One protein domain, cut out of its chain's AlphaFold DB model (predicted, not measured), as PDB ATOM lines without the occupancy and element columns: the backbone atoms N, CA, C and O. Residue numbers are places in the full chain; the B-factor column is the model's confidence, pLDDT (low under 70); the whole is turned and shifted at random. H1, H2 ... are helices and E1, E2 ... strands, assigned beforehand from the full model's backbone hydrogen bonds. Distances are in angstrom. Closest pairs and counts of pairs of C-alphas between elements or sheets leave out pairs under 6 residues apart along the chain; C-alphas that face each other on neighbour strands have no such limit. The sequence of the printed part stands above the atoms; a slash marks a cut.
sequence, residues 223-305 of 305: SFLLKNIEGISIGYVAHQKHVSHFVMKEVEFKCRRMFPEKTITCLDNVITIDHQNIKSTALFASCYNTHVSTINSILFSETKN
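This is residues 223 to 305 of the 305 residues of the protein "DNA_pack_N domain-containing protein" of Salmonella enterica (UniProt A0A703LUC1). A small twisted sheet of four strands has the long helix H2 and the short helix H1 packed over one face, while the last stretch of the chain, with H3, swings away from the sheet and residues 293 to 305 stick out. The printed part has 83 residues with three named helices and four named strands, in the order H1 E1 H2 E2 E3 E4 H3. The sheet's order is E1 E4 E3 E2, mixed, and the class is mixed, helices and strands. The whole is only just compact, close to loose, with a radius of gyration of the C-alphas of 13.7 A, and flat, spanning 39 by 35 by 17 A.

Inner strand E4, residues 279 to 286, is parallel to edge strand E1, residues 233 to 238, at 15 degrees, with N 236 and O 283 2.8 A apart. E4 is antiparallel to E3, residues 270 to 274, at 170 degrees, with N 282 and O 271 2.8 A apart. E3 is antiparallel to edge strand E2, residues 264 to 267, at 152 degrees, with N 270 and O 267 2.8 A apart. E2 E3 E4 form a meander, each strand the antiparallel neighbour of the one before; E2 and E3, and E3 and E4, are hairpins. H2, residues 241 to 258, is on the sheet at a height of 8.4 A, over E4 and E3, and runs along the strands, at 8 degrees to E3 on the local plane. The closest C-alphas of H2 and E4 are those of Lys 241 and Ser 286, 5.0 A apart. E1, H2, E2 form a split strand-helix-strand unit, two strands running the same way with E4 and E3 between them, its crossover right-handed. H1, residues 223 to 228, is on the same face, making two layers, helices on one face of a sheet. Its height over the sheet is 8.6 A, and its closest C-alpha pair with E4 is Leu 226 and Ser 280, 5.6 A. H1 touches residues 251 to 255 of H2 alone, at a steep tilt of 47 degrees, the closest C-alphas being those of Ser 223 and Cys 255, 5.7 A. H3, residues 291 to 298, only grazes the sheet with residues 291 to 292, and is apart from H1 and H2. In H1 and H2 every O i to N i+4 pair is within hydrogen-bond range; in H3 1 of 4 is, beside 3 of 5 O i to N i+3 pairs.

H2 is 25.6 A long, E4 22.9 A, E1 16.8 A, E3 12.8 A, H3 11.0 A, E2 10.1 A and H1 8.8 A. H1 begins at C-alpha 223, (-30.712, -12.293, 1.822), and H3 ends at C-alpha 298, (-25.459, 10.604, -7.495).

The C-alphas farthest apart, of Arg 257 and Asn 305, are 42.5 A apart. The printed part has no cut, and its six links are tight. The mean pLDDT of the printed part is 81.3; residues 287 to 305 are under 70.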
ATOM      1  N   SER A 223     -31.781 -12.058   0.842       96.25
ATOM      2  CA  SER A 223     -30.712 -12.293   1.822       96.25
ATOM      3  C   SER A 223     -29.548 -13.112   1.253       96.25
ATOM      4  O   SER A 223     -28.389 -12.728   1.409       96.25
ATOM      5  N   PHE A 224     -29.827 -14.230   0.571       96.31
ATOM      6  CA  PHE A 224     -28.771 -15.074   0.001       96.31
ATOM      7  C   PHE A 224     -28.077 -14.418  -1.190       96.31
ATOM      8  O   PHE A 224     -26.877 -14.631  -1.361       96.31
ATOM      9  N   LEU A 225     -28.792 -13.618  -1.988       96.50
ATOM     10  CA  LEU A 225     -28.187 -12.838  -3.066       96.50
ATOM     11  C   LEU A 225     -27.209 -11.802  -2.518       96.50
ATOM     12  O   LEU A 225     -26.079 -11.750  -2.987       96.50
ATOM     13  N   LEU A 226     -27.612 -11.035  -1.501       95.81
ATOM     14  CA  LEU A 226     -26.739 -10.042  -0.869       95.81
ATOM     15  C   LEU A 226     -25.487 -10.676  -0.257       95.81
ATOM     16  O   LEU A 226     -24.422 -10.064  -0.287       95.81
ATOM     17  N   LYS A 227     -25.609 -11.889   0.296       94.69
ATOM     18  CA  LYS A 227     -24.496 -12.618   0.919       94.69
ATOM     19  C   LYS A 227     -23.526 -13.238  -0.089       94.69
ATOM     20  O   LYS A 227     -22.335 -13.296   0.187       94.69
ATOM     21  N   ASN A 228     -24.025 -13.768  -1.203       94.50
ATOM     22  CA  ASN A 228     -23.205 -14.579  -2.107       94.50
ATOM     23  C   ASN A 228     -22.758 -13.834  -3.362       94.50
ATOM     24  O   ASN A 228     -21.706 -14.161  -3.896       94.50
ATOM     25  N   ILE A 229     -23.549 -12.877  -3.854       94.62
ATOM     26  CA  ILE A 229     -23.241 -12.148  -5.084       94.62
ATOM     27  C   ILE A 229     -22.659 -10.786  -4.716       94.62
ATOM     28  O   ILE A 229     -23.333  -9.945  -4.115       94.62
ATOM     29  N   GLU A 230     -21.410 -10.560  -5.098       93.19
ATOM     30  CA  GLU A 230     -20.689  -9.324  -4.808       93.19
ATOM     31  C   GLU A 230     -21.070  -8.216  -5.801       93.19
ATOM     32  O   GLU A 230     -21.260  -8.439  -7.009       93.19
ATOM     33  N   GLY A 231     -21.217  -6.993  -5.286       92.81
ATOM     34  CA  GLY A 231     -21.558  -5.821  -6.095       92.81
ATOM     35  C   GLY A 231     -22.911  -5.965  -6.785       92.81
ATOM     36  O   GLY A 231     -23.055  -5.626  -7.964       92.81
ATOM     37  N   ILE A 232     -23.889  -6.568  -6.104       94.56
ATOM     38  CA  ILE A 232     -25.281  -6.587  -6.559       94.56
ATOM     39  C   ILE A 232     -26.047  -5.445  -5.894       94.56
ATOM     40  O   ILE A 232     -25.878  -5.189  -4.704       94.56
ATOM     41  N   SER A 233     -26.904  -4.775  -6.665       94.88
ATOM     42  CA  SER A 233     -27.873  -3.816  -6.140       94.88
ATOM     43  C   SER A 233     -29.283  -4.312  -6.436       94.88
ATOM     44  O   SER A 233     -29.617  -4.608  -7.586       94.88
ATOM     45  N   ILE A 234     -30.095  -4.461  -5.391       96.19
ATOM     46  CA  ILE A 234     -31.444  -5.026  -5.463       96.19
ATOM     47  C   ILE A 234     -32.452  -3.946  -5.072       96.19
ATOM     48  O   ILE A 234     -32.383  -3.399  -3.978       96.19
ATOM     49  N   GLY A 235     -33.421  -3.661  -5.937       95.00
ATOM     50  CA  GLY A 235     -34.560  -2.807  -5.601       95.00
ATOM     51  C   GLY A 235     -35.779  -3.641  -5.216       95.00
ATOM     52  O   GLY A 235     -36.228  -4.472  -6.005       95.00
ATOM     53  N   TYR A 236     -36.345  -3.402  -4.034       95.25
ATOM     54  CA  TYR A 236     -37.645  -3.929  -3.626       95.25
ATOM     55  C   TYR A 236     -38.646  -2.783  -3.492       95.25
ATOM     56  O   TYR A 236     -38.442  -1.859  -2.706       95.25
ATOM     57  N   VAL A 237     -39.747  -2.856  -4.241       92.44
ATOM     58  CA  VAL A 237     -40.791  -1.824  -4.240       92.44
ATOM     59  C   VAL A 237     -42.132  -2.433  -3.849       92.44
ATOM     60  O   VAL A 237     -42.527  -3.473  -4.374       92.44
ATOM     61  N   ALA A 238     -42.849  -1.773  -2.940       91.31
ATOM     62  CA  ALA A 238     -44.221  -2.122  -2.586       91.31
ATOM     63  C   ALA A 238     -45.140  -0.896  -2.621       91.31
ATOM     64  O   ALA A 238     -44.709   0.233  -2.404       91.31
ATOM     65  N   HIS A 239     -46.437  -1.122  -2.836       87.69
ATOM     66  CA  HIS A 239     -47.419  -0.035  -2.858       87.69
ATOM     67  C   HIS A 239     -47.497   0.712  -1.517       87.69
ATOM     68  O   HIS A 239     -47.530   1.937  -1.478       87.69
ATOM     69  N   GLN A 240     -47.505  -0.023  -0.404       87.88
ATOM     70  CA  GLN A 240     -47.610   0.543   0.940       87.88
ATOM     71  C   GLN A 240     -46.242   0.563   1.633       87.88
ATOM     72  O   GLN A 240     -45.581  -0.471   1.733       87.88
ATOM     73  N   LYS A 241     -45.848   1.719   2.189       87.88
ATOM     74  CA  LYS A 241     -44.553   1.911   2.874       87.88
ATOM     75  C   LYS A 241     -44.327   0.947   4.042       87.88
ATOM     76  O   LYS A 241     -43.225   0.445   4.225       87.88
ATOM     77  N   HIS A 242     -45.363   0.643   4.822       88.06
ATOM     78  CA  HIS A 242     -45.219  -0.303   5.934       88.06
ATOM     79  C   HIS A 242     -44.943  -1.736   5.447       88.06
ATOM     80  O   HIS A 242     -44.267  -2.491   6.138       88.06
ATOM     81  N   VAL A 243     -45.408  -2.103   4.243       88.50
ATOM     82  CA  VAL A 243     -45.141  -3.418   3.643       88.50
ATOM     83  C   VAL A 243     -43.684  -3.517   3.202       88.50
ATOM     84  O   VAL A 243     -43.041  -4.522   3.492       88.50
ATOM     85  N   SER A 244     -43.130  -2.488   2.549       91.50
ATOM     86  CA  SER A 244     -41.700  -2.473   2.205       91.50
ATOM     87  C   SER A 244     -40.818  -2.484   3.455       91.50
ATOM     88  O   SER A 244     -39.849  -3.236   3.503       91.50
ATOM     89  N   HIS A 245     -41.197  -1.729   4.491       91.25
ATOM     90  CA  HIS A 245     -40.478  -1.686   5.769       91.25
ATOM     91  C   HIS A 245     -40.488  -3.028   6.505       91.25
ATOM     92  O   HIS A 245     -39.482  -3.429   7.082       91.25
ATOM     93  N   PHE A 246     -41.617  -3.742   6.464       93.31
ATOM     94  CA  PHE A 246     -41.718  -5.088   7.024       93.31
ATOM     95  C   PHE A 246     -40.731  -6.046   6.346       93.31
ATOM     96  O   PHE A 246     -39.960  -6.715   7.026       93.31
ATOM     97  N   VAL A 247     -40.695  -6.062   5.009       95.25
ATOM     98  CA  VAL A 247     -39.764  -6.923   4.257       95.25
ATOM     99  C   VAL A 247     -38.312  -6.545   4.519       95.25
ATOM    100  O   VAL A 247     -37.484  -7.433   4.691       95.25
ATOM    101  N   MET A 248     -38.005  -5.251   4.595       95.25
ATOM    102  CA  MET A 248     -36.669  -4.773   4.938       95.25
ATOM    103  C   MET A 248     -36.209  -5.323   6.292       95.25
ATOM    104  O   MET A 248     -35.154  -5.944   6.366       95.25
ATOM    105  N   LYS A 249     -37.019  -5.164   7.345       95.00
ATOM    106  CA  LYS A 249     -36.692  -5.684   8.681       95.00
ATOM    107  C   LYS A 249     -36.499  -7.199   8.686       95.00
ATOM    108  O   LYS A 249     -35.570  -7.688   9.317       95.00
ATOM    109  N   GLU A 250     -37.338  -7.934   7.959       95.19
ATOM    110  CA  GLU A 250     -37.202  -9.387   7.818       95.19
ATOM    111  C   GLU A 250     -35.888  -9.774   7.122       95.19
ATOM    112  O   GLU A 250     -35.197 -10.684   7.575       95.19
ATOM    113  N   VAL A 251     -35.504  -9.071   6.050       96.38
ATOM    114  CA  VAL A 251     -34.221  -9.294   5.364       96.38
ATOM    115  C   VAL A 251     -33.050  -8.956   6.283       96.38
ATOM    116  O   VAL A 251     -32.129  -9.761   6.389       96.38
ATOM    117  N   GLU A 252     -33.087  -7.815   6.973       95.06
ATOM    118  CA  GLU A 252     -32.048  -7.382   7.916       95.06
ATOM    119  C   GLU A 252     -31.855  -8.414   9.032       95.06
ATOM    120  O   GLU A 252     -30.739  -8.885   9.262       95.06
ATOM    121  N   PHE A 253     -32.954  -8.817   9.676       93.38
ATOM    122  CA  PHE A 253     -32.955  -9.825  10.730       93.38
ATOM    123  C   PHE A 253     -32.379 -11.150  10.229       93.38
ATOM    124  O   PHE A 253     -31.502 -11.740  10.862       93.38
ATOM    125  N   LYS A 254     -32.826 -11.609   9.056       92.44
ATOM    126  CA  LYS A 254     -32.386 -12.880   8.481       92.44
ATOM    127  C   LYS A 254     -30.916 -12.853   8.081       92.44
ATOM    128  O   LYS A 254     -30.226 -13.837   8.329       92.44
ATOM    129  N   CYS A 255     -30.429 -11.745   7.525       93.06
ATOM    130  CA  CYS A 255     -29.015 -11.569   7.204       93.06
ATOM    131  C   CYS A 255     -28.152 -11.602   8.470       93.06
ATOM    132  O   CYS A 255     -27.208 -12.384   8.517       93.06
ATOM    133  N   ARG A 256     -28.495 -10.824   9.508       92.00
ATOM    134  CA  ARG A 256     -27.710 -10.790  10.758       92.00
ATOM    135  C   ARG A 256     -27.674 -12.140  11.458       92.00
ATOM    136  O   ARG A 256     -26.648 -12.517  12.008       92.00
ATOM    137  N   ARG A 257     -28.791 -12.865  11.422       88.94
ATOM    138  CA  ARG A 257     -28.906 -14.173  12.065       88.94
ATOM    139  C   ARG A 257     -28.193 -15.279  11.293       88.94
ATOM    140  O   ARG A 257     -27.549 -16.124  11.894       88.94
ATOM    141  N   MET A 258     -28.329 -15.307   9.966       88.56
ATOM    142  CA  MET A 258     -27.757 -16.386   9.152       88.56
ATOM    143  C   MET A 258     -26.279 -16.176   8.827       88.56
ATOM    144  O   MET A 258     -25.606 -17.160   8.526       88.56
ATOM    145  N   PHE A 259     -25.799 -14.928   8.848       89.69
ATOM    146  CA  PHE A 259     -24.448 -14.539   8.426       89.69
ATOM    147  C   PHE A 259     -23.777 -13.636   9.481       89.69
ATOM    148  O   PHE A 259     -23.456 -12.481   9.185       89.69
ATOM    149  N   PRO A 260     -23.596 -14.112  10.729       85.62
ATOM    150  CA  PRO A 260     -23.023 -13.307  11.813       85.62
ATOM    151  C   PRO A 260     -21.586 -12.841  11.528       85.62
ATOM    152  O   PRO A 260     -21.124 -11.869  12.116       85.62
ATOM    153  N   GLU A 261     -20.882 -13.511  10.616       87.19
ATOM    154  CA  GLU A 261     -19.526 -13.172  10.185       87.19
ATOM    155  C   GLU A 261     -19.449 -11.959   9.245       87.19
ATOM    156  O   GLU A 261     -18.357 -11.459   8.973       87.19
ATOM    157  N   LYS A 262     -20.585 -11.495   8.707       88.94
ATOM    158  CA  LYS A 262     -20.641 -10.407   7.725       88.94
ATOM    159  C   LYS A 262     -21.032  -9.084   8.379       88.94
ATOM    160  O   LYS A 262     -21.956  -9.011   9.187       88.94
ATOM    161  N   THR A 263     -20.389  -8.000   7.950       91.12
ATOM    162  CA  THR A 263     -20.774  -6.645   8.355       91.12
ATOM    163  C   THR A 263     -22.043  -6.229   7.616       91.12
ATOM    164  O   THR A 263     -22.038  -6.073   6.395       91.12
ATOM    165  N   ILE A 264     -23.137  -6.065   8.365       93.81
ATOM    166  CA  ILE A 264     -24.462  -5.728   7.832       93.81
ATOM    167  C   ILE A 264     -24.922  -4.395   8.420       93.81
ATOM    168  O   ILE A 264     -25.169  -4.289   9.626       93.81
ATOM    169  N   THR A 265     -25.096  -3.394   7.563       93.38
ATOM    170  CA  THR A 265     -25.620  -2.075   7.937       93.38
ATOM    171  C   THR A 265     -26.994  -1.841   7.316       93.38
ATOM    172  O   THR A 265     -27.304  -2.358   6.242       93.38
ATOM    173  N   CYS A 266     -27.841  -1.081   8.008       92.00
ATOM    174  CA  CYS A 266     -29.150  -0.665   7.514       92.00
ATOM    175  C   CYS A 266     -29.294   0.840   7.748       92.00
ATOM    176  O   CYS A 266     -29.422   1.272   8.893       92.00
ATOM    177  N   LEU A 267     -29.231   1.629   6.675       90.56
ATOM    178  CA  LEU A 267     -29.325   3.093   6.699       90.56
ATOM    179  C   LEU A 267     -30.316   3.540   5.621       90.56
ATOM    180  O   LEU A 267     -30.273   3.027   4.509       90.56
ATOM    181  N   ASP A 268     -31.230   4.453   5.949       85.00
ATOM    182  CA  ASP A 268     -32.161   5.092   4.999       85.00
ATOM    183  C   ASP A 268     -32.926   4.145   4.054       85.00
ATOM    184  O   ASP A 268     -33.189   4.439   2.889       85.00
ATOM    185  N   ASN A 269     -33.371   3.007   4.587       89.06
ATOM    186  CA  ASN A 269     -34.044   1.925   3.855       89.06
ATOM    187  C   ASN A 269     -33.156   1.136   2.877       89.06
ATOM    188  O   ASN A 269     -33.666   0.446   1.988       89.06
ATOM    189  N   VAL A 270     -31.838   1.214   3.046       93.06
ATOM    190  CA  VAL A 270     -30.845   0.437   2.307       93.06
ATOM    191  C   VAL A 270     -30.138  -0.519   3.255       93.06
ATOM    192  O   VAL A 270     -29.491  -0.103   4.215       93.06
ATOM    193  N   ILE A 271     -30.226  -1.812   2.958       95.12
ATOM    194  CA  ILE A 271     -29.420  -2.845   3.612       95.12
ATOM    195  C   ILE A 271     -28.140  -3.019   2.808       95.12
ATOM    196  O   ILE A 271     -28.207  -3.267   1.606       95.12
ATOM    197  N   THR A 272     -26.988  -2.929   3.464       95.31
ATOM    198  CA  THR A 272     -25.679  -3.132   2.839       95.31
ATOM    199  C   THR A 272     -24.945  -4.283   3.512       95.31
ATOM    200  O   THR A 272     -24.884  -4.347   4.739       95.31
ATOM    201  N   ILE A 273     -24.386  -5.183   2.702       95.19
ATOM    202  CA  ILE A 273     -23.482  -6.249   3.142       95.19
ATOM    203  C   ILE A 273     -22.098  -5.976   2.561       95.19
ATOM    204  O   ILE A 273     -21.962  -5.774   1.352       95.19
ATOM    205  N   ASP A 274     -21.089  -5.970   3.429       92.81
ATOM    206  CA  ASP A 274     -19.696  -5.769   3.041       92.81
ATOM    207  C   ASP A 274     -19.003  -7.102   2.699       92.81
ATOM    208  O   ASP A 274     -19.029  -8.061   3.481       92.81
ATOM    209  N   HIS A 275     -18.373  -7.161   1.523       88.94
ATOM    210  CA  HIS A 275     -17.539  -8.275   1.061       88.94
ATOM    211  C   HIS A 275     -16.056  -7.896   1.008       88.94
ATOM    212  O   HIS A 275     -15.341  -8.316   0.105       88.94
ATOM    213  N   GLN A 276     -15.591  -7.111   1.985       84.88
ATOM    214  CA  GLN A 276     -14.223  -6.591   2.142       84.88
ATOM    215  C   GLN A 276     -13.880  -5.482   1.140       84.88
ATOM    216  O   GLN A 276     -13.530  -4.379   1.547       84.88
ATOM    217  N   ASN A 277     -13.997  -5.765  -0.159       81.38
ATOM    218  CA  ASN A 277     -13.618  -4.830  -1.225       81.38
ATOM    219  C   ASN A 277     -14.821  -4.265  -1.986       81.38
ATOM    220  O   ASN A 277     -14.714  -3.232  -2.643       81.38
ATOM    221  N   ILE A 278     -15.967  -4.950  -1.936       91.88
ATOM    222  CA  ILE A 278     -17.165  -4.590  -2.695       91.88
ATOM    223  C   ILE A 278     -18.384  -4.719  -1.789       91.88
ATOM    224  O   ILE A 278     -18.525  -5.679  -1.033       91.88
ATOM    225  N   LYS A 279     -19.298  -3.756  -1.892       92.56
ATOM    226  CA  LYS A 279     -20.549  -3.739  -1.132       92.56
ATOM    227  C   LYS A 279     -21.710  -4.206  -2.002       92.56
ATOM    228  O   LYS A 279     -21.827  -3.809  -3.160       92.56
ATOM    229  N   SER A 280     -22.584  -5.022  -1.425       95.62
ATOM    230  CA  SER A 280     -23.860  -5.420  -2.027       95.62
ATOM    231  C   SER A 280     -25.002  -4.732  -1.291       95.62
ATOM    232  O   SER A 280     -25.018  -4.715  -0.060       95.62
ATOM    233  N   THR A 281     -25.953  -4.155  -2.025       96.56
ATOM    234  CA  THR A 281     -27.003  -3.294  -1.463       96.56
ATOM    235  C   THR A 281     -28.405  -3.767  -1.835       96.56
ATOM    236  O   THR A 281     -28.647  -4.255  -2.940       96.56
ATOM    237  N   ALA A 282     -29.359  -3.608  -0.922       96.69
ATOM    238  CA  ALA A 282     -30.784  -3.758  -1.193       96.69
ATOM    239  C   ALA A 282     -31.544  -2.512  -0.736       96.69
ATOM    240  O   ALA A 282     -31.571  -2.208   0.454       96.69
ATOM    241  N   LEU A 283     -32.170  -1.816  -1.682       95.12
ATOM    242  CA  LEU A 283     -33.004  -0.640  -1.460       95.12
ATOM    243  C   LEU A 283     -34.471  -1.058  -1.332       95.12
ATOM    244  O   LEU A 283     -35.021  -1.692  -2.233       95.12
ATOM    245  N   PHE A 284     -35.123  -0.631  -0.256       92.94
ATOM    246  CA  PHE A 284     -36.544  -0.859  -0.016       92.94
ATOM    247  C   PHE A 284     -37.309   0.453  -0.163       92.94
ATOM    248  O   PHE A 284     -37.224   1.348   0.675       92.94
ATOM    249  N   ALA A 285     -38.085   0.566  -1.236       88.75
ATOM    250  CA  ALA A 285     -38.857   1.758  -1.551       88.75
ATOM    251  C   ALA A 285     -40.365   1.475  -1.547       88.75
ATOM    252  O   ALA A 285     -40.826   0.340  -1.684       88.75
ATOM    253  N   SER A 286     -41.146   2.545  -1.408       85.38
ATOM    254  CA  SER A 286     -42.581   2.516  -1.695       85.38
ATOM    255  C   SER A 286     -42.859   3.211  -3.024       85.38
ATOM    256  O   SER A 286     -42.079   4.078  -3.417       85.38
ATOM    257  N   CYS A 287     -43.965   2.875  -3.696       68.56
ATOM    258  CA  CYS A 287     -44.333   3.477  -4.989       68.56
ATOM    259  C   CYS A 287     -44.465   5.014  -4.958       68.56
ATOM    260  O   CYS A 287     -44.471   5.638  -6.012       68.56
ATOM    261  N   TYR A 288     -44.554   5.616  -3.768       61.56
ATOM    262  CA  TYR A 288     -44.701   7.059  -3.565       61.56
ATOM    263  C   TYR A 288     -43.386   7.769  -3.187       61.56
ATOM    264  O   TYR A 288     -43.391   8.977  -2.970       61.56
ATOM    265  N   ASN A 289     -42.255   7.052  -3.101       51.81
ATOM    266  CA  ASN A 289     -40.948   7.657  -2.824       51.81
ATOM    267  C   ASN A 289     -40.252   8.081  -4.129       51.81
ATOM    268  O   ASN A 289     -39.857   7.244  -4.937       51.81
ATOM    269  N   THR A 290     -40.001   9.381  -4.278       50.88
ATOM    270  CA  THR A 290     -39.275  10.021  -5.395       50.88
ATOM    271  C   THR A 290     -37.764   9.735  -5.424       50.88
ATOM    272  O   THR A 290     -37.057  10.210  -6.311       50.88
ATOM    273  N   HIS A 291     -37.239   8.917  -4.507       47.84
ATOM    274  CA  HIS A 291     -35.809   8.585  -4.433       47.84
ATOM    275  C   HIS A 291     -35.296   7.721  -5.602       47.84
ATOM    276  O   HIS A 291     -34.088   7.661  -5.823       47.84
ATOM    277  N   VAL A 292     -36.179   7.083  -6.387       46.25
ATOM    278  CA  VAL A 292     -35.775   6.320  -7.589       46.25
ATOM    279  C   VAL A 292     -35.210   7.250  -8.674       46.25
ATOM    280  O   VAL A 292     -34.300   6.863  -9.401       46.25
ATOM    281  N   SER A 293     -35.682   8.498  -8.739       43.72
ATOM    282  CA  SER A 293     -35.173   9.514  -9.672       43.72
ATOM    283  C   SER A 293     -33.817  10.109  -9.264       43.72
ATOM    284  O   SER A 293     -33.082  10.569 -10.131       43.72
ATOM    285  N   THR A 294     -33.455  10.090  -7.976       40.78
ATOM    286  CA  THR A 294     -32.281  10.821  -7.454       40.78
ATOM    287  C   THR A 294     -30.996   9.981  -7.404       40.78
ATOM    288  O   THR A 294     -29.896  10.528  -7.374       40.78
ATOM    289  N   ILE A 295     -31.085   8.647  -7.444       45.09
ATOM    290  CA  ILE A 295     -29.888   7.782  -7.437       45.09
ATOM    291  C   ILE A 295     -29.123   7.865  -8.771       45.09
ATOM    292  O   ILE A 295     -27.893   7.822  -8.774       45.09
ATOM    293  N   ASN A 296     -29.817   8.113  -9.889       40.91
ATOM    294  CA  ASN A 296     -29.160   8.400 -11.169       40.91
ATOM    295  C   ASN A 296     -28.380   9.727 -11.156       40.91
ATOM    296  O   ASN A 296     -27.445   9.868 -11.929       40.91
ATOM    297  N   SER A 297     -28.700  10.693 -10.288       40.06
ATOM    298  CA  SER A 297     -27.899  11.925 -10.186       40.06
ATOM    299  C   SER A 297     -26.646  11.777  -9.322       40.06
ATOM    300  O   SER A 297     -25.702  12.527  -9.524       40.06
ATOM    301  N   ILE A 298     -26.606  10.806  -8.400       42.81
ATOM    302  CA  ILE A 298     -25.459  10.604  -7.495       42.81
ATOM    303  C   ILE A 298     -24.426   9.649  -8.116       42.81
ATOM    304  O   ILE A 298     -23.228   9.853  -7.965       42.81
ATOM    305  N   LEU A 299     -24.860   8.645  -8.889       40.84
ATOM    306  CA  LEU A 299     -23.943   7.722  -9.580       40.84
ATOM    307  C   LEU A 299     -23.222   8.337 -10.794       40.84
ATOM    308  O   LEU A 299     -22.243   7.765 -11.263       40.84
ATOM    309  N   PHE A 300     -23.679   9.485 -11.302       41.31
ATOM    310  CA  PHE A 300     -23.094  10.161 -12.470       41.31
ATOM    311  C   PHE A 300     -22.391  11.492 -12.141       41.31
ATOM    312  O   PHE A 300     -21.911  12.161 -13.056       41.31
ATOM    313  N   SER A 301     -22.294  11.890 -10.866       35.25
ATOM    314  CA  SER A 301     -21.651  13.154 -10.471       35.25
ATOM    315  C   SER A 301     -20.161  13.045 -10.113       35.25
ATOM    316  O   SER A 301     -19.534  14.077  -9.911       35.25
ATOM    317  N   GLU A 302     -19.566  11.848 -10.069       37.66
ATOM    318  CA  GLU A 302     -18.143  11.665  -9.702       37.66
ATOM    319  C   GLU A 302     -17.177  11.488 -10.889       37.66
ATOM    320  O   GLU A 302     -16.008  11.173 -10.699       37.66
ATOM    321  N   THR A 303     -17.602  11.760 -12.126       38.91
ATOM    322  CA  THR A 303     -16.684  11.812 -13.284       38.91
ATOM    323  C   THR A 303     -16.676  13.181 -13.950       38.91
ATOM    324  O   THR A 303     -16.920  13.281 -15.149       38.91
ATOM    325  N   LYS A 304     -16.421  14.239 -13.175       35.91
ATOM    326  CA  LYS A 304     -15.838  15.503 -13.656       35.91
ATOM    327  C   LYS A 304     -15.095  16.180 -12.506       35.91
ATOM    328  O   LYS A 304     -15.700  16.936 -11.753       35.91
ATOM    329  N   ASN A 305     -13.814  15.852 -12.373       34.59
ATOM    330  CA  ASN A 305     -12.696  16.773 -12.141       34.59
ATOM    331  C   ASN A 305     -11.390  15.992 -12.250       34.59
ATOM    332  O   ASN A 305     -11.279  14.952 -11.568       34.59
TER     333      ASN A 305